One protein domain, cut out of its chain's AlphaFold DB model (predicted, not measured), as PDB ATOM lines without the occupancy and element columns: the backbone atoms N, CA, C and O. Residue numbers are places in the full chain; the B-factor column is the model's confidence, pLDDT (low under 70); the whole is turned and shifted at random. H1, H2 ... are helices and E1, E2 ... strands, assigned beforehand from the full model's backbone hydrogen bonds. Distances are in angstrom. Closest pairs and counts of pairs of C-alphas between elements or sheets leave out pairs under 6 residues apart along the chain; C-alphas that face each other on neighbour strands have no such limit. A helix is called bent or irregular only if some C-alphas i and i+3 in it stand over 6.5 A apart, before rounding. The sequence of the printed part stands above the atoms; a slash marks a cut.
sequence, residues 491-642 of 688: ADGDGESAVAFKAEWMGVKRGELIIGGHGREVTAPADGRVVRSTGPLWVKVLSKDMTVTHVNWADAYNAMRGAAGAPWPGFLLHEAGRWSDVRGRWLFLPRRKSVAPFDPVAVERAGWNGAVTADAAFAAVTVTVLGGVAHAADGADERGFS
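This is residues 491 to 642 of the 688 residues of an uncharacterized protein of Porphyra umbilicalis (UniProt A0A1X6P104). Two twisted four-stranded sheets stand side by side, edge strand E1 next to edge strand E7, and make one bent wall; H1 lies over one face of the second sheet. The short pair E6 and E9 also packs on H1, H2 lies beyond E9, and E3 belongs to a loop far from the centre. The printed part has 152 residues with two named helices and twelve named strands, in the order E1 E2 E3 E4 E5 H1 E6 E7 E8 E9 H2 E10 E11 E12. The sheets, E1 - E2 - E4 - E5, E7 - E8 - E10 - E11 and E6 - E9, are antiparallel; the class is mixed, with under half of the residues in named elements. The whole is compact, with a radius of gyration of the C-alphas of 15.3 A and spans of 50 by 39 by 24 A.

E1, residues 505 to 509, and E2, 512 to 516, form a hairpin; N 507 and O 514 are 2.9 A apart, within hydrogen-bond range. E3, residues 531 to 533, pairs with no named strand, but residues 522 to 523 pair with it, antiparallel. E4, 538 to 542, is the antiparallel neighbour of E2, with N 515 and O 540 at 2.8 A, and forms a hairpin with E5, 548 to 552, with N 541 and O 549 at 2.9 A. This sheet is strongly twisted. H1, residues 554 to 563, is not on it. E6, 571 to 573, and E9, 592 to 594, are antiparallel neighbours, with N 571 and O 594 at 2.9 A; the closest C-alphas of H1 and E6, Arg 561 and Leu 572, are 5.8 A apart. E7, 577 to 580, and E8, 585 to 588, form a hairpin, with N 578 and O 587 at 2.9 A. The closest C-alphas of E1 and E7, Gly 507 and Arg 578, are 4.3 A apart. H2, residues 602 to 605, has Val 603 with its C-alpha 7.1 A from that of Arg 592, the closest pair of H2 and E9. E10, 610 to 614, is the antiparallel neighbour of E8, with N 588 and O 612 at 2.8 A, and forms a hairpin with E11, 621 to 625, with N 611 and O 624 at 2.8 A. H1 is on this sheet, two layers with the helix on one face, at a height over the sheet of 9.6 A; it is over E10 and only just over E11, with 3 C-alphas, slantwise to the strands at 49 degrees to E10 on the local plane. E12, 640 to 642, pairs with no named strand; its Gly 640 and Arg 592 of E9 have the closest C-alphas, 5.8 A apart. In H1 every O i to N i+4 pair is within hydrogen-bond range; H2 is too short for such a pair.

E1 begins at C-alpha 505, (136.607, 155.330, 154.498). H1 measures 14.2 A, E11 13.6 A and E5 13.4 A from first to last C-alpha. H1 begins at C-alpha 554, (134.316, 152.156, 139.394), and E12 ends at C-alpha 642, (132.262, 161.751, 157.572).

The two C-alphas farthest apart, those of Asp 545 and Ala 633, are 49.9 A apart. The printed part has no cut; the links E2 to E3 and E11 to E12 are long. The mean pLDDT of the printed part is 92.2, and residues 627 to 637 are under 70.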
ATOM      1  N   ALA A 491     149.751 153.552 147.757       97.81
ATOM      2  CA  ALA A 491     149.852 154.311 146.508       97.81
ATOM      3  C   ALA A 491     148.471 154.461 145.843       97.81
ATOM      4  O   ALA A 491     147.630 153.561 145.959       97.81
ATOM      5  N   ASP A 492     148.221 155.581 145.161       98.12
ATOM      6  CA  ASP A 492     146.940 155.863 144.503       98.12
ATOM      7  C   ASP A 492     146.600 154.839 143.400       98.12
ATOM      8  O   ASP A 492     147.463 154.146 142.857       98.12
ATOM      9  N   GLY A 493     145.308 154.723 143.084       97.31
ATOM     10  CA  GLY A 493     144.819 153.896 141.987       97.31
ATOM     11  C   GLY A 493     145.146 152.406 142.132       97.31
ATOM     12  O   GLY A 493     144.870 151.785 143.170       97.31
ATOM     13  N   ASP A 494     145.728 151.851 141.070       97.19
ATOM     14  CA  ASP A 494     146.118 150.445 140.913       97.19
ATOM     15  C   ASP A 494     147.351 150.028 141.729       97.19
ATOM     16  O   ASP A 494     147.626 148.834 141.837       97.19
ATOM     17  N   GLY A 495     148.036 150.989 142.358       96.62
ATOM     18  CA  GLY A 495     149.208 150.765 143.202       96.62
ATOM     19  C   GLY A 495     150.551 151.086 142.555       96.62
ATOM     20  O   GLY A 495     151.555 151.064 143.263       96.62
ATOM     21  N   GLU A 496     150.579 151.436 141.268       96.25
ATOM     22  CA  GLU A 496     151.806 151.820 140.550       96.25
ATOM     23  C   GLU A 496     151.964 153.358 140.446       96.25
ATOM     24  O   GLU A 496     152.860 153.868 139.770       96.25
ATOM     25  N   SER A 497     151.100 154.120 141.129       94.75
ATOM     26  CA  SER A 497     151.165 155.585 141.205       94.75
ATOM     27  C   SER A 497     152.275 156.080 142.140       94.75
ATOM     28  O   SER A 497     152.491 155.538 143.221       94.75
ATOM     29  N   ALA A 498     152.926 157.183 141.760       93.62
ATOM     30  CA  ALA A 498     153.838 157.927 142.633       93.62
ATOM     31  C   ALA A 498     153.115 158.866 143.622       93.62
ATOM     32  O   ALA A 498     153.768 159.457 144.476       93.62
ATOM     33  N   VAL A 499     151.794 159.031 143.485       94.81
ATOM     34  CA  VAL A 499     150.948 159.858 144.362       94.81
ATOM     35  C   VAL A 499     150.369 158.987 145.476       94.81
ATOM     36  O   VAL A 499     149.922 157.867 145.209       94.81
ATOM     37  N   ALA A 500     150.331 159.495 146.708       97.12
ATOM     38  CA  ALA A 500     149.643 158.839 147.816       97.12
ATOM     39  C   ALA A 500     148.137 158.627 147.560       97.12
ATOM     40  O   ALA A 500     147.443 159.475 146.996       97.12
ATOM     41  N   PHE A 501     147.600 157.498 148.025       98.44
ATOM     42  CA  PHE A 501     146.165 157.235 147.992       98.44
ATOM     43  C   PHE A 501     145.436 158.094 149.026       98.44
ATOM     44  O   PHE A 501     145.617 157.909 150.231       98.44
ATOM     45  N   LYS A 502     144.554 158.970 148.539       98.19
ATOM     46  CA  LYS A 502     143.634 159.740 149.375       98.19
ATOM     47  C   LYS A 502     142.526 158.816 149.900       98.19
ATOM     48  O   LYS A 502     141.559 158.518 149.196       98.19
ATOM     49  N   ALA A 503     142.755 158.279 151.097       98.38
ATOM     50  CA  ALA A 503     141.900 157.320 151.786       98.38
ATOM     51  C   ALA A 503     140.880 158.038 152.680       98.38
ATOM     52  O   ALA A 503     141.256 158.883 153.480       98.38
ATOM     53  N   GLU A 504     139.614 157.649 152.564       98.56
ATOM     54  CA  GLU A 504     138.464 158.388 153.101       98.56
ATOM     55  C   GLU A 504     137.569 157.536 153.998       98.56
ATOM     56  O   GLU A 504     136.945 158.048 154.916       98.56
ATOM     57  N   TRP A 505     137.478 156.229 153.739       98.75
ATOM     58  CA  TRP A 505     136.607 155.330 154.498       98.75
ATOM     59  C   TRP A 505     137.225 153.947 154.665       98.75
ATOM     60  O   TRP A 505     138.050 153.506 153.859       98.75
ATOM     61  N   MET A 506     136.793 153.236 155.711       98.50
ATOM     62  CA  MET A 506     137.263 151.893 156.037       98.50
ATOM     63  C   MET A 506     136.132 150.978 156.500       98.50
ATOM     64  O   MET A 506     135.380 151.302 157.417       98.50
ATOM     65  N   GLY A 507     136.090 149.776 155.931       96.75
ATOM     66  CA  GLY A 507     135.220 148.684 156.357       96.75
ATOM     67  C   GLY A 507     135.994 147.375 156.497       96.75
ATOM     68  O   GLY A 507     137.077 147.218 155.942       96.75
ATOM     69  N   VAL A 508     135.432 146.406 157.216       96.56
ATOM     70  CA  VAL A 508     135.991 145.048 157.314       96.56
ATOM     71  C   VAL A 508     134.984 144.073 156.720       96.56
ATOM     72  O   VAL A 508     133.833 144.049 157.146       96.56
ATOM     73  N   LYS A 509     135.400 143.267 155.736       95.06
ATOM     74  CA  LYS A 509     134.561 142.232 155.102       95.06
ATOM     75  C   LYS A 509     135.320 140.911 155.156       95.06
ATOM     76  O   LYS A 509     136.424 140.807 154.628       95.06
ATOM     77  N   ARG A 510     134.751 139.896 155.817       89.62
ATOM     78  CA  ARG A 510     135.323 138.534 155.956       89.62
ATOM     79  C   ARG A 510     136.775 138.468 156.461       89.62
ATOM     80  O   ARG A 510     137.527 137.568 156.090       89.62
ATOM     81  N   GLY A 511     137.155 139.390 157.343       90.25
ATOM     82  CA  GLY A 511     138.482 139.408 157.965       90.25
ATOM     83  C   GLY A 511     139.580 140.104 157.152       90.25
ATOM     84  O   GLY A 511     140.745 140.027 157.551       90.25
ATOM     85  N   GLU A 512     139.232 140.819 156.082       96.31
ATOM     86  CA  GLU A 512     140.121 141.752 155.375       96.31
ATOM     87  C   GLU A 512     139.688 143.201 155.612       96.31
ATOM     88  O   GLU A 512     138.491 143.486 155.732       96.31
ATOM     89  N   LEU A 513     140.668 144.103 155.701       98.12
ATOM     90  CA  LEU A 513     140.451 145.541 155.847       98.12
ATOM     91  C   LEU A 513     140.355 146.171 154.457       98.12
ATOM     92  O   LEU A 513     141.260 146.035 153.638       98.12
ATOM     93  N   ILE A 514     139.252 146.862 154.201       98.62
ATOM     94  CA  ILE A 514     138.917 147.485 152.925       98.62
ATOM     95  C   ILE A 514     138.953 148.997 153.128       98.62
ATOM     96  O   ILE A 514     138.242 149.509 153.989       98.62
ATOM     97  N   ILE A 515     139.782 149.694 152.351       98.81
ATOM     98  CA  ILE A 515     140.035 151.135 152.458       98.81
ATOM     99  C   ILE A 515     139.765 151.780 151.099       98.81
ATOM    100  O   ILE A 515     140.423 151.441 150.113       98.81
ATOM    101  N   GLY A 516     138.812 152.705 151.027       98.75
ATOM    102  CA  GLY A 516     138.471 153.412 149.792       98.75
ATOM    103  C   GLY A 516     138.687 154.917 149.883       98.75
ATOM    104  O   GLY A 516     138.842 155.467 150.970       98.75
ATOM    105  N   GLY A 517     138.722 155.564 148.718       98.12
ATOM    106  CA  GLY A 517     138.718 157.020 148.592       98.12
ATOM    107  C   GLY A 517     137.308 157.558 148.333       98.12
ATOM    108  O   GLY A 517     136.320 156.833 148.465       98.12
ATOM    109  N   HIS A 518     137.225 158.809 147.874       97.44
ATOM    110  CA  HIS A 518     135.966 159.534 147.650       97.44
ATOM    111  C   HIS A 518     134.934 158.844 146.734       97.44
ATOM    112  O   HIS A 518     133.774 159.253 146.738       97.44
ATOM    113  N   GLY A 519     135.318 157.861 145.912       97.81
ATOM    114  CA  GLY A 519     134.370 157.129 145.066       97.81
ATOM    115  C   GLY A 519     133.831 157.902 143.862       97.81
ATOM    116  O   GLY A 519     132.769 157.570 143.341       97.81
ATOM    117  N   ARG A 520     134.567 158.918 143.398       97.06
ATOM    118  CA  ARG A 520     134.286 159.654 142.157       97.06
ATOM    119  C   ARG A 520     135.551 159.880 141.333       97.06
ATOM    120  O   ARG A 520     136.667 159.807 141.846       97.06
ATOM    121  N   GLU A 521     135.369 160.239 140.072       97.38
ATOM    122  CA  GLU A 521     136.431 160.750 139.216       97.38
ATOM    123  C   GLU A 521     136.991 162.082 139.758       97.38
ATOM    124  O   GLU A 521     136.233 162.968 140.174       97.38
ATOM    125  N   VAL A 522     138.314 162.273 139.700       96.62
ATOM    126  CA  VAL A 522     138.926 163.604 139.837       96.62
ATOM    127  C   VAL A 522     138.747 164.322 138.508       96.62
ATOM    128  O   VAL A 522     139.178 163.818 137.472       96.62
ATOM    129  N   THR A 523     138.133 165.499 138.528       96.69
ATOM    130  CA  THR A 523     137.761 166.269 137.334       96.69
ATOM    131  C   THR A 523     138.457 167.627 137.299       96.69
ATOM    132  O   THR A 523     138.995 168.099 138.301       96.69
ATOM    133  N   ALA A 524     138.494 168.258 136.125       93.81
ATOM    134  CA  ALA A 524     138.987 169.618 135.971       93.81
ATOM    135  C   ALA A 524     138.058 170.605 136.710       93.81
ATOM    136  O   ALA A 524     136.858 170.609 136.430       93.81
ATOM    137  N   PRO A 525     138.585 171.491 137.581       89.25
ATOM    138  CA  PRO A 525     137.756 172.444 138.326       89.25
ATOM    139  C   PRO A 525     136.958 173.431 137.463       89.25
ATOM    140  O   PRO A 525     136.008 174.021 137.950       89.25
ATOM    141  N   ALA A 526     137.347 173.632 136.198       89.69
ATOM    142  CA  ALA A 526     136.730 174.616 135.309       89.69
ATOM    143  C   ALA A 526     135.330 174.220 134.802       89.69
ATOM    144  O   ALA A 526     134.550 175.098 134.444       89.69
ATOM    145  N   ASP A 527     135.023 172.920 134.716       90.19
ATOM    146  CA  ASP A 527     133.756 172.432 134.150       90.19
ATOM    147  C   ASP A 527     133.162 171.197 134.846       90.19
ATOM    148  O   ASP A 527     132.048 170.787 134.502       90.19
ATOM    149  N   GLY A 528     133.899 170.581 135.776       93.81
ATOM    150  CA  GLY A 528     133.503 169.362 136.476       93.81
ATOM    151  C   GLY A 528     133.372 168.117 135.593       93.81
ATOM    152  O   GLY A 528     132.883 167.101 136.083       93.81
ATOM    153  N   ARG A 529     133.776 168.172 134.315       95.06
ATOM    154  CA  ARG A 529     133.504 167.149 133.284       95.06
ATOM    155  C   ARG A 529     134.762 166.523 132.693       95.06
ATOM    156  O   ARG A 529     134.743 165.338 132.371       95.06
ATOM    157  N   VAL A 530     135.865 167.257 132.553       96.06
ATOM    158  CA  VAL A 530     137.114 166.655 132.048       96.06
ATOM    159  C   VAL A 530     137.768 165.821 133.149       96.06
ATOM    160  O   VAL A 530     138.351 166.372 134.083       96.06
ATOM    161  N   VAL A 531     137.695 164.492 133.048       97.06
ATOM    162  CA  VAL A 531     138.357 163.565 133.983       97.06
ATOM    163  C   VAL A 531     139.883 163.718 133.903       97.06
ATOM    164  O   VAL A 531     140.470 163.761 132.823       97.06
ATOM    165  N   ARG A 532     140.524 163.815 135.070       95.81
ATOM    166  CA  ARG A 532     141.977 163.946 135.270       95.81
ATOM    167  C   ARG A 532     142.599 162.711 135.915       95.81
ATOM    168  O   ARG A 532     143.739 162.391 135.605       95.81
ATOM    169  N   SER A 533     141.871 162.031 136.800       96.19
ATOM    170  CA  SER A 533     142.287 160.766 137.416       96.19
ATOM    171  C   SER A 533     141.071 159.949 137.850       96.19
ATOM    172  O   SER A 533     140.046 160.502 138.252       96.19
ATOM    173  N   THR A 534     141.204 158.625 137.802       97.56
ATOM    174  CA  THR A 534     140.256 157.652 138.364       97.56
ATOM    175  C   THR A 534     140.759 157.031 139.673       97.56
ATOM    176  O   THR A 534     140.101 156.144 140.204       97.56
ATOM    177  N   GLY A 535     141.885 157.501 140.227       97.94
ATOM    178  CA  GLY A 535     142.498 156.999 141.467       97.94
ATOM    179  C   GLY A 535     141.524 156.768 142.636       97.94
ATOM    180  O   GLY A 535     141.476 155.647 143.150       97.94
ATOM    181  N   PRO A 536     140.643 157.733 142.981       98.12
ATOM    182  CA  PRO A 536     139.659 157.572 144.061       98.12
ATOM    183  C   PRO A 536     138.525 156.566 143.790       98.12
ATOM    184  O   PRO A 536     137.740 156.296 144.699       98.12
ATOM    185  N   LEU A 537     138.424 156.007 142.574       98.56
ATOM    186  CA  LEU A 537     137.543 154.872 142.254       98.56
ATOM    187  C   LEU A 537     138.167 153.517 142.620       98.56
ATOM    188  O   LEU A 537     137.492 152.492 142.532       98.56
ATOM    189  N   TRP A 538     139.440 153.479 143.016       98.69
ATOM    190  CA  TRP A 538     140.101 152.263 143.477       98.69
ATOM    191  C   TRP A 538     139.956 152.084 144.984       98.69
ATOM    192  O   TRP A 538     139.896 153.041 145.753       98.69
ATOM    193  N   VAL A 539     139.965 150.826 145.404       98.75
ATOM    194  CA  VAL A 539     139.912 150.401 146.798       98.75
ATOM    195  C   VAL A 539     141.130 149.533 147.099       98.75
ATOM    196  O   VAL A 539     141.587 148.747 146.263       98.75
ATOM    197  N   LYS A 540     141.683 149.713 148.295       98.75
ATOM    198  CA  LYS A 540     142.826 148.971 148.822       98.75
ATOM    199  C   LYS A 540     142.293 147.903 149.765       98.75
ATOM    200  O   LYS A 540     141.551 148.215 150.693       98.75
ATOM    201  N   VAL A 541     142.651 146.650 149.521       98.50
ATOM    202  CA  VAL A 541     142.202 145.504 150.315       98.50
ATOM    203  C   VAL A 541     143.421 144.867 150.966       98.50
ATOM    204  O   VAL A 541     144.355 144.453 150.273       98.50
ATOM    205  N   LEU A 542     143.434 144.854 152.297       97.94
ATOM    206  CA  LEU A 542     144.547 144.412 153.123       97.94
ATOM    207  C   LEU A 542     144.207 143.093 153.814       97.94
ATOM    208  O   LEU A 542     143.207 142.977 154.532       97.94
ATOM    209  N   SER A 543     145.088 142.116 153.623       94.06
ATOM    210  CA  SER A 543     145.033 140.821 154.293       94.06
ATOM    211  C   SER A 543     145.419 140.915 155.778       94.06
ATOM    212  O   SER A 543     145.907 141.938 156.266       94.06
ATOM    213  N   LYS A 544     145.286 139.794 156.505       88.00
ATOM    214  CA  LYS A 544     145.678 139.680 157.926       88.00
ATOM    215  C   LYS A 544     147.150 140.022 158.210       88.00
ATOM    216  O   LYS A 544     147.485 140.376 159.333       88.00
ATOM    217  N   ASP A 545     148.009 139.855 157.208       89.75
ATOM    218  CA  ASP A 545     149.453 140.108 157.211       89.75
ATOM    219  C   ASP A 545     149.819 141.483 156.617       89.75
ATOM    220  O   ASP A 545     150.992 141.766 156.390       89.75
ATOM    221  N   MET A 546     148.824 142.356 156.407       92.69
ATOM    222  CA  MET A 546     148.960 143.703 155.832       92.69
ATOM    223  C   MET A 546     149.464 143.726 154.377       92.69
ATOM    224  O   MET A 546     149.899 144.775 153.892       92.69
ATOM    225  N   THR A 547     149.370 142.606 153.650       95.25
ATOM    226  CA  THR A 547     149.626 142.579 152.205       95.25
ATOM    227  C   THR A 547     148.506 143.343 151.497       95.25
ATOM    228  O   THR A 547     147.331 143.013 151.650       95.25
ATOM    229  N   VAL A 548     148.871 144.375 150.728       97.75
ATOM    230  CA  VAL A 548     147.926 145.245 150.010       97.75
ATOM    231  C   VAL A 548     147.620 144.670 148.625       97.75
ATOM    232  O   VAL A 548     148.528 144.305 147.875       97.75
ATOM    233  N   THR A 549     146.340 144.642 148.268       97.69
ATOM    234  CA  THR A 549     145.844 144.403 146.908       97.69
ATOM    235  C   THR A 549     144.970 145.574 146.458       97.69
ATOM    236  O   THR A 549     144.402 146.292 147.281       97.69
ATOM    237  N   HIS A 550     144.905 145.802 145.147       98.38
ATOM    238  CA  HIS A 550     144.286 146.984 144.550       98.38
ATOM    239  C   HIS A 550     143.148 146.538 143.632       98.38
ATOM    240  O   HIS A 550     143.365 145.766 142.692       98.38
ATOM    241  N   VAL A 551     141.935 147.005 143.924       98.31
ATOM    242  CA  VAL A 551     140.710 146.606 143.222       98.31
ATOM    243  C   VAL A 551     140.036 147.852 142.667       98.31
ATOM    244  O   VAL A 551     139.742 148.787 143.410       98.31
ATOM    245  N   ASN A 552     139.777 147.873 141.362       98.25
ATOM    246  CA  ASN A 552     138.999 148.947 140.754       98.25
ATOM    247  C   ASN A 552     137.524 148.769 141.147       98.25
ATOM    248  O   ASN A 552     136.968 147.700 140.910       98.25
ATOM    249  N   TRP A 553     136.909 149.785 141.752       98.56
ATOM    250  CA  TRP A 553     135.515 149.792 142.215       98.56
ATOM    251  C   TRP A 553     134.622 150.752 141.411       98.56
ATOM    252  O   TRP A 553     133.501 151.036 141.830       98.56
ATOM    253  N   ALA A 554     135.075 151.236 140.248       98.31
ATOM    254  CA  ALA A 554     134.316 152.156 139.394       98.31
ATOM    255  C   ALA A 554     132.862 151.702 139.162       98.31
ATOM    256  O   ALA A 554     131.946 152.502 139.324       98.31
ATOM    257  N   ASP A 555     132.634 150.418 138.868       97.94
ATOM    258  CA  ASP A 555     131.291 149.870 138.635       97.94
ATOM    259  C   ASP A 555     130.409 149.892 139.896       97.94
ATOM    260  O   ASP A 555     129.232 150.237 139.819       97.94
ATOM    261  N   ALA A 556     130.980 149.610 141.073       98.50
ATOM    262  CA  ALA A 556     130.274 149.668 142.354       98.50
ATOM    263  C   ALA A 556     129.880 151.111 142.722       98.50
ATOM    264  O   ALA A 556     128.736 151.373 143.103       98.50
ATOM    265  N   TYR A 557     130.796 152.070 142.543       98.69
ATOM    266  CA  TYR A 557     130.497 153.494 142.720       98.69
ATOM    267  C   TYR A 557     129.466 153.992 141.695       98.69
ATOM    268  O   TYR A 557     128.545 154.724 142.059       98.69
ATOM    269  N   ASN A 558     129.541 153.536 140.441       98.38
ATOM    270  CA  ASN A 558     128.548 153.828 139.405       98.38
ATOM    271  C   ASN A 558     127.157 153.284 139.753       98.38
ATOM    272  O   ASN A 558     126.175 154.010 139.594       98.38
ATOM    273  N   ALA A 559     127.060 152.057 140.272       98.44
ATOM    274  CA  ALA A 559     125.799 151.467 140.716       98.44
ATOM    275  C   ALA A 559     125.171 152.268 141.872       98.44
ATOM    276  O   ALA A 559     123.988 152.610 141.818       98.44
ATOM    277  N   MET A 560     125.969 152.656 142.877       98.56
ATOM    278  CA  MET A 560     125.514 153.524 143.973       98.56
ATOM    279  C   MET A 560     125.057 154.901 143.480       98.56
ATOM    280  O   MET A 560     123.972 155.363 143.840       98.56
ATOM    281  N   ARG A 561     125.853 155.537 142.615       97.25
ATOM    282  CA  ARG A 561     125.565 156.838 141.997       97.25
ATOM    283  C   ARG A 561     124.276 156.817 141.167       97.25
ATOM    284  O   ARG A 561     123.459 157.734 141.276       97.25
ATOM    285  N   GLY A 562     124.081 155.765 140.372       97.94
ATOM    286  CA  GLY A 562     122.879 155.544 139.569       97.94
ATOM    287  C   GLY A 562     121.635 155.348 140.434       97.94
ATOM    288  O   GLY A 562     120.650 156.061 140.253       97.94
ATOM    289  N   ALA A 563     121.701 154.461 141.433       98.06
ATOM    290  CA  ALA A 563     120.594 154.204 142.359       98.06
ATOM    291  C   ALA A 563     120.208 155.436 143.201       98.06
ATOM    292  O   ALA A 563     119.039 155.619 143.532       98.06
ATOM    293  N   ALA A 564     121.166 156.314 143.514       96.62
ATOM    294  CA  ALA A 564     120.906 157.588 144.185       96.62
ATOM    295  C   ALA A 564     120.314 158.673 143.263       96.62
ATOM    296  O   ALA A 564     120.002 159.766 143.744       96.62
ATOM    297  N   GLY A 565     120.162 158.416 141.960       96.69
ATOM    298  CA  GLY A 565     119.661 159.393 140.992       96.69
ATOM    299  C   GLY A 565     120.624 160.559 140.758       96.69
ATOM    300  O   GLY A 565     120.175 161.684 140.569       96.69
ATOM    301  N   ALA A 566     121.937 160.309 140.816       96.50
ATOM    302  CA  ALA A 566     122.990 161.303 140.591       96.50
ATOM    303  C   ALA A 566     123.943 160.916 139.433       96.50
ATOM    304  O   ALA A 566     125.157 160.983 139.614       96.50
ATOM    305  N   PRO A 567     123.444 160.455 138.263       95.62
ATOM    306  CA  PRO A 567     124.290 159.944 137.182       95.62
ATOM    307  C   PRO A 567     125.292 160.993 136.681       95.62
ATOM    308  O   PRO A 567     125.031 162.192 136.755       95.62
ATOM    309  N   TRP A 568     126.421 160.527 136.136       95.81
ATOM    310  CA  TRP A 568     127.463 161.374 135.544       95.81
ATOM    311  C   TRP A 568     126.870 162.434 134.585       95.81
ATOM    312  O   TRP A 568     126.053 162.072 133.734       95.81
ATOM    313  N   PRO A 569     127.259 163.725 134.678       95.94
ATOM    314  CA  PRO A 569     128.369 164.286 135.463       95.94
ATOM    315  C   PRO A 569     128.085 164.536 136.954       95.94
ATOM    316  O   PRO A 569     128.966 165.026 137.658       95.94
ATOM    317  N   GLY A 570     126.901 164.180 137.454       96.44
ATOM    318  CA  GLY A 570     126.630 164.102 138.888       96.44
ATOM    319  C   GLY A 570     127.539 163.107 139.622       96.44
ATOM    320  O   GLY A 570     128.286 162.320 139.024       96.44
ATOM    321  N   PHE A 571     127.499 163.162 140.951       96.94
ATOM    322  CA  PHE A 571     128.355 162.360 141.818       96.94
ATOM    323  C   PHE A 571     127.744 162.095 143.199       96.94
ATOM    324  O   PHE A 571     126.919 162.855 143.715       96.94
ATOM    325  N   LEU A 572     128.225 161.015 143.813       97.75
ATOM    326  CA  LEU A 572     128.279 160.849 145.261       97.75
ATOM    327  C   LEU A 572     129.730 161.068 145.706       97.75
ATOM    328  O   LEU A 572     130.655 160.838 144.926       97.75
ATOM    329  N   LEU A 573     129.928 161.511 146.945       97.38
ATOM    330  CA  LEU A 573     131.242 161.570 147.587       97.38
ATOM    331  C   LEU A 573     131.186 160.745 148.872       97.38
ATOM    332  O   LEU A 573     130.340 160.996 149.733       97.38
ATOM    333  N   HIS A 574     132.048 159.740 148.978       98.44
ATOM    334  CA  HIS A 574     132.022 158.728 150.030       98.44
ATOM    335  C   HIS A 574     133.161 158.927 151.041       98.44
ATOM    336  O   HIS A 574     134.327 158.836 150.674       98.44
ATOM    337  N   GLU A 575     132.797 159.122 152.311       98.38
ATOM    338  CA  GLU A 575     133.704 159.137 153.482       98.38
ATOM    339  C   GLU A 575     133.237 158.178 154.590       98.38
ATOM    340  O   GLU A 575     133.942 157.919 155.553       98.38
ATOM    341  N   ALA A 576     132.057 157.568 154.449       98.00
ATOM    342  CA  ALA A 576     131.564 156.602 155.421       98.00
ATOM    343  C   ALA A 576     130.958 155.386 154.710       98.00
ATOM    344  O   ALA A 576     129.915 155.480 154.055       98.00
ATOM    345  N   GLY A 577     131.626 154.237 154.830       98.00
ATOM    346  CA  GLY A 577     131.273 152.997 154.142       98.00
ATOM    347  C   GLY A 577     131.735 151.766 154.910       98.00
ATOM    348  O   GLY A 577     132.933 151.582 155.114       98.00
ATOM    349  N   ARG A 578     130.798 150.914 155.346       97.94
ATOM    350  CA  ARG A 578     131.095 149.701 156.129       97.94
ATOM    351  C   ARG A 578     130.253 148.513 155.685       97.94
ATOM    352  O   ARG A 578     129.116 148.656 155.242       97.94
ATOM    353  N   TRP A 579     130.830 147.326 155.812       97.88
ATOM    354  CA  TRP A 579     130.144 146.061 155.592       97.88
ATOM    355  C   TRP A 579     129.495 145.587 156.896       97.88
ATOM    356  O   TRP A 579     130.105 145.675 157.960       97.88
ATOM    357  N   SER A 580     128.268 145.084 156.803       96.50
ATOM    358  CA  SER A 580     127.558 144.395 157.876       96.50
ATOM    359  C   SER A 580     127.559 142.895 157.588       96.50
ATOM    360  O   SER A 580     126.896 142.435 156.653       96.50
ATOM    361  N   ASP A 581     128.271 142.121 158.411       93.00
ATOM    362  CA  ASP A 581     128.235 140.655 158.344       93.00
ATOM    363  C   ASP A 581     126.856 140.106 158.755       93.00
ATOM    364  O   ASP A 581     126.385 139.142 158.155       93.00
ATOM    365  N   VAL A 582     126.170 140.752 159.709       93.44
ATOM    366  CA  VAL A 582     124.830 140.346 160.179       93.44
ATOM    367  C   VAL A 582     123.774 140.506 159.084       93.44
ATOM    368  O   VAL A 582     122.872 139.679 158.963       93.44
ATOM    369  N   ARG A 583     123.877 141.565 158.273       94.25
ATOM    370  CA  ARG A 583     122.905 141.886 157.217       94.25
ATOM    371  C   ARG A 583     123.350 141.437 155.823       94.25
ATOM    372  O   ARG A 583     122.577 141.579 154.878       94.25
ATOM    373  N   GLY A 584     124.575 140.924 155.683       96.12
ATOM    374  CA  GLY A 584     125.154 140.495 154.407       96.12
ATOM    375  C   GLY A 584     125.225 141.612 153.361       96.12
ATOM    376  O   GLY A 584     125.053 141.346 152.169       96.12
ATOM    377  N   ARG A 585     125.407 142.865 153.799       97.62
ATOM    378  CA  ARG A 585     125.294 144.062 152.954       97.62
ATOM    379  C   ARG A 585     126.310 145.140 153.312       97.62
ATOM    380  O   ARG A 585     126.664 145.323 154.474       97.62
ATOM    381  N   TRP A 586     126.707 145.910 152.307       98.50
ATOM    382  CA  TRP A 586     127.329 147.216 152.490       98.50
ATOM    383  C   TRP A 586     126.294 148.250 152.936       98.50
ATOM    384  O   TRP A 586     125.150 148.232 152.474       98.50
ATOM    385  N   LEU A 587     126.727 149.178 153.784       98.56
ATOM    386  CA  LEU A 587     126.071 150.448 154.067       98.56
ATOM    387  C   LEU A 587     127.074 151.573 153.803       98.56
ATOM    388  O   LEU A 587     128.162 151.588 154.377       98.56
ATOM    389  N   PHE A 588     126.677 152.532 152.979       98.62
ATOM    390  CA  PHE A 588     127.353 153.807 152.798       98.62
ATOM    391  C   PHE A 588     126.438 154.936 153.257       98.62
ATOM    392  O   PHE A 588     125.240 154.933 152.963       98.62
ATOM    393  N   LEU A 589     127.022 155.920 153.932       97.62
ATOM    394  CA  LEU A 589     126.401 157.205 154.239       97.62
ATOM    395  C   LEU A 589     127.248 158.268 153.518       97.62
ATOM    396  O   LEU A 589     128.257 158.704 154.071       97.62
ATOM    397  N   PRO A 590     126.960 158.605 152.245       96.88
ATOM    398  CA  PRO A 590     127.821 159.506 151.482       96.88
ATOM    399  C   PRO A 590     127.834 160.911 152.093       96.88
ATOM    400  O   PRO A 590     126.788 161.430 152.482       96.88
ATOM    401  N   ARG A 591     129.012 161.547 152.129       95.75
ATOM    402  CA  ARG A 591     129.176 162.931 152.588       95.75
ATOM    403  C   ARG A 591     128.342 163.873 151.740       95.75
ATOM    404  O   ARG A 591     127.597 164.692 152.274       95.75
ATOM    405  N   ARG A 592     128.503 163.768 150.417       94.88
ATOM    406  CA  ARG A 592     127.904 164.680 149.440       94.88
ATOM    407  C   ARG A 592     127.122 163.932 148.366       94.88
ATOM    408  O   ARG A 592     127.486 162.815 147.989       94.88
ATOM    409  N   LYS A 593     126.102 164.593 147.819       94.94
ATOM    410  CA  LYS A 593     125.388 164.191 146.600       94.94
ATOM    411  C   LYS A 593     125.138 165.417 145.727       94.94
ATOM    412  O   LYS A 593     124.598 166.407 146.204       94.94
ATOM    413  N   SER A 594     125.418 165.308 144.432       94.06
ATOM    414  CA  SER A 594     125.036 166.314 143.438       94.06
ATOM    415  C   SER A 594     124.568 165.658 142.143       94.06
ATOM    416  O   SER A 594     125.177 164.701 141.673       94.06
ATOM    417  N   VAL A 595     123.510 166.200 141.537       95.50
ATOM    418  CA  VAL A 595     123.116 165.880 140.148       95.50
ATOM    419  C   VAL A 595     123.860 166.746 139.122       95.50
ATOM    420  O   VAL A 595     123.910 166.409 137.943       95.50
ATOM    421  N   ALA A 596     124.445 167.857 139.570       94.69
ATOM    422  CA  ALA A 596     125.284 168.737 138.771       94.69
ATOM    423  C   ALA A 596     126.755 168.260 138.773       94.69
ATOM    424  O   ALA A 596     127.166 167.591 139.730       94.69
ATOM    425  N   PRO A 597     127.553 168.632 137.749       96.38
ATOM    426  CA  PRO A 597     129.001 168.416 137.715       96.38
ATOM    427  C   PRO A 597     129.712 168.839 139.002       96.38
ATOM    428  O   PRO A 597     129.251 169.732 139.711       96.38
ATOM    429  N   PHE A 598     130.869 168.233 139.273       95.00
ATOM    430  CA  PHE A 598     131.703 168.645 140.400       95.00
ATOM    431  C   PHE A 598     132.198 170.089 140.237       95.00
ATOM    432  O   PHE A 598     132.946 170.389 139.308       95.00
ATOM    433  N   ASP A 599     131.836 170.936 141.194       93.19
ATOM    434  CA  ASP A 599     132.381 172.275 141.395       93.19
ATOM    435  C   ASP A 599     132.978 172.345 142.815       93.19
ATOM    436  O   ASP A 599     132.319 171.902 143.763       93.19
ATOM    437  N   PRO A 600     134.214 172.854 142.984       89.88
ATOM    438  CA  PRO A 600     134.930 172.817 144.260       89.88
ATOM    439  C   PRO A 600     134.363 173.751 145.339       89.88
ATOM    440  O   PRO A 600     134.763 173.618 146.488       89.88
ATOM    441  N   VAL A 601     133.457 174.676 145.006       88.00
ATOM    442  CA  VAL A 601     132.817 175.589 145.968       88.00
ATOM    443  C   VAL A 601     131.394 175.127 146.280       88.00
ATOM    444  O   VAL A 601     130.982 175.093 147.441       88.00
ATOM    445  N   ALA A 602     130.628 174.728 145.262       87.94
ATOM    446  CA  ALA A 602     129.256 174.258 145.436       87.94
ATOM    447  C   ALA A 602     129.182 172.917 146.189       87.94
ATOM    448  O   ALA A 602     128.209 172.674 146.908       87.94
ATOM    449  N   VAL A 603     130.208 172.064 146.072       88.38
ATOM    450  CA  VAL A 603     130.256 170.766 146.768       88.38
ATOM    451  C   VAL A 603     130.183 170.898 148.293       88.38
ATOM    452  O   VAL A 603     129.573 170.040 148.931       88.38
ATOM    453  N   GLU A 604     130.675 171.989 148.887       86.56
ATOM    454  CA  GLU A 604     130.623 172.171 150.347       86.56
ATOM    455  C   GLU A 604     129.207 172.390 150.896       86.56
ATOM    456  O   GLU A 604     128.937 172.153 152.076       86.56
ATOM    457  N   ARG A 605     128.266 172.755 150.020       85.38
ATOM    458  CA  ARG A 605     126.835 172.903 150.331       85.38
ATOM    459  C   ARG A 605     126.014 171.664 149.970       85.38
ATOM    460  O   ARG A 605     124.821 171.623 150.247       85.38
ATOM    461  N   ALA A 606     126.639 170.652 149.370       88.06
ATOM    462  CA  ALA A 606     125.980 169.466 148.827       88.06
ATOM    463  C   ALA A 606     125.913 168.291 149.825       88.06
ATOM    464  O   ALA A 606     125.992 167.133 149.410       88.06
ATOM    465  N   GLY A 607     125.843 168.561 151.137       90.62
ATOM    466  CA  GLY A 607     125.704 167.519 152.161       90.62
ATOM    467  C   GLY A 607     124.400 166.737 152.002       90.62
ATOM    468  O   GLY A 607     123.389 167.265 151.536       90.62
ATOM    469  N   TRP A 608     124.426 165.442 152.328       90.62
ATOM    470  CA  TRP A 608     123.300 164.552 152.046       90.62
ATOM    471  C   TRP A 608     122.939 163.638 153.219       90.62
ATOM    472  O   TRP A 608     123.800 163.113 153.920       90.62
ATOM    473  N   ASN A 609     121.635 163.414 153.400       89.12
ATOM    474  CA  ASN A 609     121.071 162.571 154.458       89.12
ATOM    475  C   ASN A 609     120.593 161.204 153.921       89.12
ATOM    476  O   ASN A 609     119.623 160.627 154.409       89.12
ATOM    477  N   GLY A 610     121.230 160.712 152.856       90.94
ATOM    478  CA  GLY A 610     120.917 159.426 152.240       90.94
ATOM    479  C   GLY A 610     121.770 158.285 152.786       90.94
ATOM    480  O   GLY A 610     122.984 158.414 152.926       90.94
ATOM    481  N   ALA A 611     121.135 157.143 153.027       95.94
ATOM    482  CA  ALA A 611     121.787 155.860 153.230       95.94
ATOM    483  C   ALA A 611     121.701 155.032 151.944       95.94
ATOM    484  O   ALA A 611     120.623 154.863 151.371       95.94
ATOM    485  N   VAL A 612     122.831 154.487 151.502       98.12
ATOM    486  CA  VAL A 612     122.920 153.575 150.358       98.12
ATOM    487  C   VAL A 612     123.295 152.198 150.889       98.12
ATOM    488  O   VAL A 612     124.363 152.030 151.471       98.12
ATOM    489  N   THR A 613     122.432 151.203 150.699       98.25
ATOM    490  CA  THR A 613     122.756 149.801 151.008       98.25
ATOM    491  C   THR A 613     122.939 149.005 149.730       98.25
ATOM    492  O   THR A 613     122.222 149.226 148.758       98.25
ATOM    493  N   ALA A 614     123.878 148.066 149.730       98.19
ATOM    494  CA  ALA A 614     124.154 147.205 148.586       98.19
ATOM    495  C   ALA A 614     124.447 145.773 149.041       98.19
ATOM    496  O   ALA A 614     124.929 145.559 150.155       98.19
ATOM    497  N   ASP A 615     124.168 144.786 148.195       97.31
ATOM    498  CA  ASP A 615     124.714 143.439 148.372       97.31
ATOM    499  C   ASP A 615     126.236 143.400 148.119       97.31
ATOM    500  O   ASP A 615     126.872 144.408 147.812       97.31
ATOM    501  N   ALA A 616     126.855 142.229 148.303       94.94
ATOM    502  CA  ALA A 616     128.304 142.064 148.164       94.94
ATOM    503  C   ALA A 616     128.851 142.474 146.780       94.94
ATOM    504  O   ALA A 616     129.987 142.950 146.718       94.94
ATOM    505  N   ALA A 617     128.026 142.303 145.741       93.56
ATOM    506  CA  ALA A 617     128.329 142.520 144.330       93.56
ATOM    507  C   ALA A 617     127.908 143.909 143.809       93.56
ATOM    508  O   ALA A 617     128.152 144.215 142.646       93.56
ATOM    509  N   PHE A 618     127.234 144.731 144.625       96.94
ATOM    510  CA  PHE A 618     126.537 145.952 144.186       96.94
ATOM    511  C   PHE A 618     125.535 145.723 143.032       96.94
ATOM    512  O   PHE A 618     125.191 146.652 142.304       96.94
ATOM    513  N   ALA A 619     125.022 144.496 142.896       95.62
ATOM    514  CA  ALA A 619     124.001 144.129 141.918       95.62
ATOM    515  C   ALA A 619     122.601 144.569 142.379       95.62
ATOM    516  O   ALA A 619     121.772 144.969 141.562       95.62
ATOM    517  N   ALA A 620     122.352 144.547 143.691       96.75
ATOM    518  CA  ALA A 620     121.133 145.059 144.308       96.75
ATOM    519  C   ALA A 620     121.452 146.233 145.246       96.75
ATOM    520  O   ALA A 620     121.783 146.036 146.418       96.75
ATOM    521  N   VAL A 621     121.313 147.459 144.733       98.38
ATOM    522  CA  VAL A 621     121.483 148.706 145.496       98.38
ATOM    523  C   VAL A 621     120.121 149.282 145.897       98.38
ATOM    524  O   VAL A 621     119.173 149.290 145.115       98.38
ATOM    525  N   THR A 622     120.003 149.773 147.130       97.44
ATOM    526  CA  THR A 622     118.789 150.386 147.687       97.44
ATOM    527  C   THR A 622     119.154 151.685 148.396       97.44
ATOM    528  O   THR A 622     120.088 151.698 149.199       97.44
ATOM    529  N   VAL A 623     118.411 152.760 148.130       96.38
ATOM    530  CA  VAL A 623     118.639 154.085 148.723       96.38
ATOM    531  C   VAL A 623     117.474 154.464 149.629       96.38
ATOM    532  O   VAL A 623     116.320 154.414 149.207       96.38
ATOM    533  N   THR A 624     117.788 154.887 150.850       92.94
ATOM    534  CA  THR A 624     116.830 155.354 151.859       92.94
ATOM    535  C   THR A 624     117.211 156.770 152.276       92.94
ATOM    536  O   THR A 624     118.363 157.017 152.625       92.94
ATOM    537  N   VAL A 625     116.266 157.711 152.273       88.81
ATOM    538  CA  VAL A 625     116.482 159.029 152.895       88.81
ATOM    539  C   VAL A 625     116.226 158.893 154.392       88.81
ATOM    540  O   VAL A 625     115.161 158.426 154.799       88.81
ATOM    541  N   LEU A 626     117.210 159.257 155.210       85.31
ATOM    542  CA  LEU A 626     117.105 159.197 156.662       85.31
ATOM    543  C   LEU A 626     116.278 160.379 157.182       85.31
ATOM    544  O   LEU A 626     116.333 161.485 156.647       85.31
ATOM    545  N   GLY A 627     115.503 160.146 158.241       68.56
ATOM    546  CA  GLY A 627     114.760 161.207 158.917       68.56
ATOM    547  C   GLY A 627     115.643 162.038 159.853       68.56
ATOM    548  O   GLY A 627     116.645 161.553 160.376       68.56
ATOM    549  N   GLY A 628     115.211 163.269 160.134       59.50
ATOM    550  CA  GLY A 628     115.838 164.153 161.120       59.50
ATOM    551  C   GLY A 628     116.766 165.205 160.509       59.50
ATOM    552  O   GLY A 628     117.495 164.932 159.563       59.50
ATOM    553  N   VAL A 629     116.731 166.396 161.122       47.16
ATOM    554  CA  VAL A 629     117.127 167.701 160.558       47.16
ATOM    555  C   VAL A 629     116.263 168.072 159.349       47.16
ATOM    556  O   VAL A 629     116.216 167.364 158.349       47.16
ATOM    557  N   ALA A 630     115.542 169.190 159.452       41.34
ATOM    558  CA  ALA A 630     114.895 169.770 158.287       41.34
ATOM    559  C   ALA A 630     115.995 170.261 157.341       41.34
ATOM    560  O   ALA A 630     116.754 171.162 157.701       41.34
ATOM    561  N   HIS A 631     116.075 169.672 156.148       46.97
ATOM    562  CA  HIS A 631     116.759 170.313 155.033       46.97
ATOM    563  C   HIS A 631     116.181 171.724 154.863       46.97
ATOM    564  O   HIS A 631     114.976 171.925 155.065       46.97
ATOM    565  N   ALA A 632     117.012 172.695 154.480       42.78
ATOM    566  CA  ALA A 632     116.476 173.954 153.982       42.78
ATOM    567  C   ALA A 632     115.529 173.663 152.797       42.78
ATOM    568  O   ALA A 632     115.625 172.616 152.153       42.78
ATOM    569  N   ALA A 633     114.569 174.553 152.530       37.31
ATOM    570  CA  ALA A 633     113.501 174.298 151.553       37.31
ATOM    571  C   ALA A 633     113.997 174.127 150.094       37.31
ATOM    572  O   ALA A 633     113.217 173.760 149.218       37.31
ATOM    573  N   ASP A 634     115.286 174.369 149.846       42.84
ATOM    574  CA  ASP A 634     116.031 174.147 148.603       42.84
ATOM    575  C   ASP A 634     116.769 172.786 148.544       42.84
ATOM    576  O   ASP A 634     117.348 172.438 147.515       42.84
ATOM    577  N   GLY A 635     116.738 171.998 149.623       45.69
ATOM    578  CA  GLY A 635     117.393 170.693 149.740       45.69
ATOM    579  C   GLY A 635     118.844 170.730 150.232       45.69
ATOM    580  O   GLY A 635     119.445 169.661 150.364       45.69
ATOM    581  N   ALA A 636     119.410 171.903 150.532       49.56
ATOM    582  CA  ALA A 636     120.779 172.014 151.021       49.56
ATOM    583  C   ALA A 636     120.864 171.775 152.542       49.56
ATOM    584  O   ALA A 636     120.262 172.488 153.347       49.56
ATOM    585  N   ASP A 637     121.665 170.790 152.945       69.62
ATOM    586  CA  ASP A 637     122.285 170.753 154.270       69.62
ATOM    587  C   ASP A 637     123.804 170.765 154.058       69.62
ATOM    588  O   ASP A 637     124.340 169.968 153.293       69.62
ATOM    589  N   GLU A 638     124.524 171.672 154.716       79.25
ATOM    590  CA  GLU A 638     125.990 171.710 154.638       79.25
ATOM    591  C   GLU A 638     126.631 170.519 155.382       79.25
ATOM    592  O   GLU A 638     127.818 170.243 155.198       79.25
ATOM    593  N   ARG A 639     125.862 169.792 156.210       87.50
ATOM    594  CA  ARG A 639     126.311 168.641 157.011       87.50
ATOM    595  C   ARG A 639     126.436 167.387 156.146       87.50
ATOM    596  O   ARG A 639     125.442 166.734 155.836       87.50
ATOM    597  N   GLY A 640     127.663 166.998 155.816       91.50
ATOM    598  CA  GLY A 640     127.948 165.714 155.171       91.50
ATOM    599  C   GLY A 640     128.405 164.654 156.172       91.50
ATOM    600  O   GLY A 640     129.145 164.974 157.098       91.50
ATOM    601  N   PHE A 641     127.981 163.397 156.016       95.56
ATOM    602  CA  PHE A 641     128.519 162.274 156.799       95.56
ATOM    603  C   PHE A 641     130.021 162.079 156.558       95.56
ATOM    604  O   PHE A 641     130.438 161.995 155.409       95.56
ATOM    605  N   SER A 642     130.803 161.952 157.633       96.31
ATOM    606  CA  SER A 642     132.262 161.751 157.572       96.31
ATOM    607  C   SER A 642     132.732 160.419 158.163       96.31
ATOM    608  O   SER A 642     133.844 159.999 157.904       96.31
TER     609      SER A 642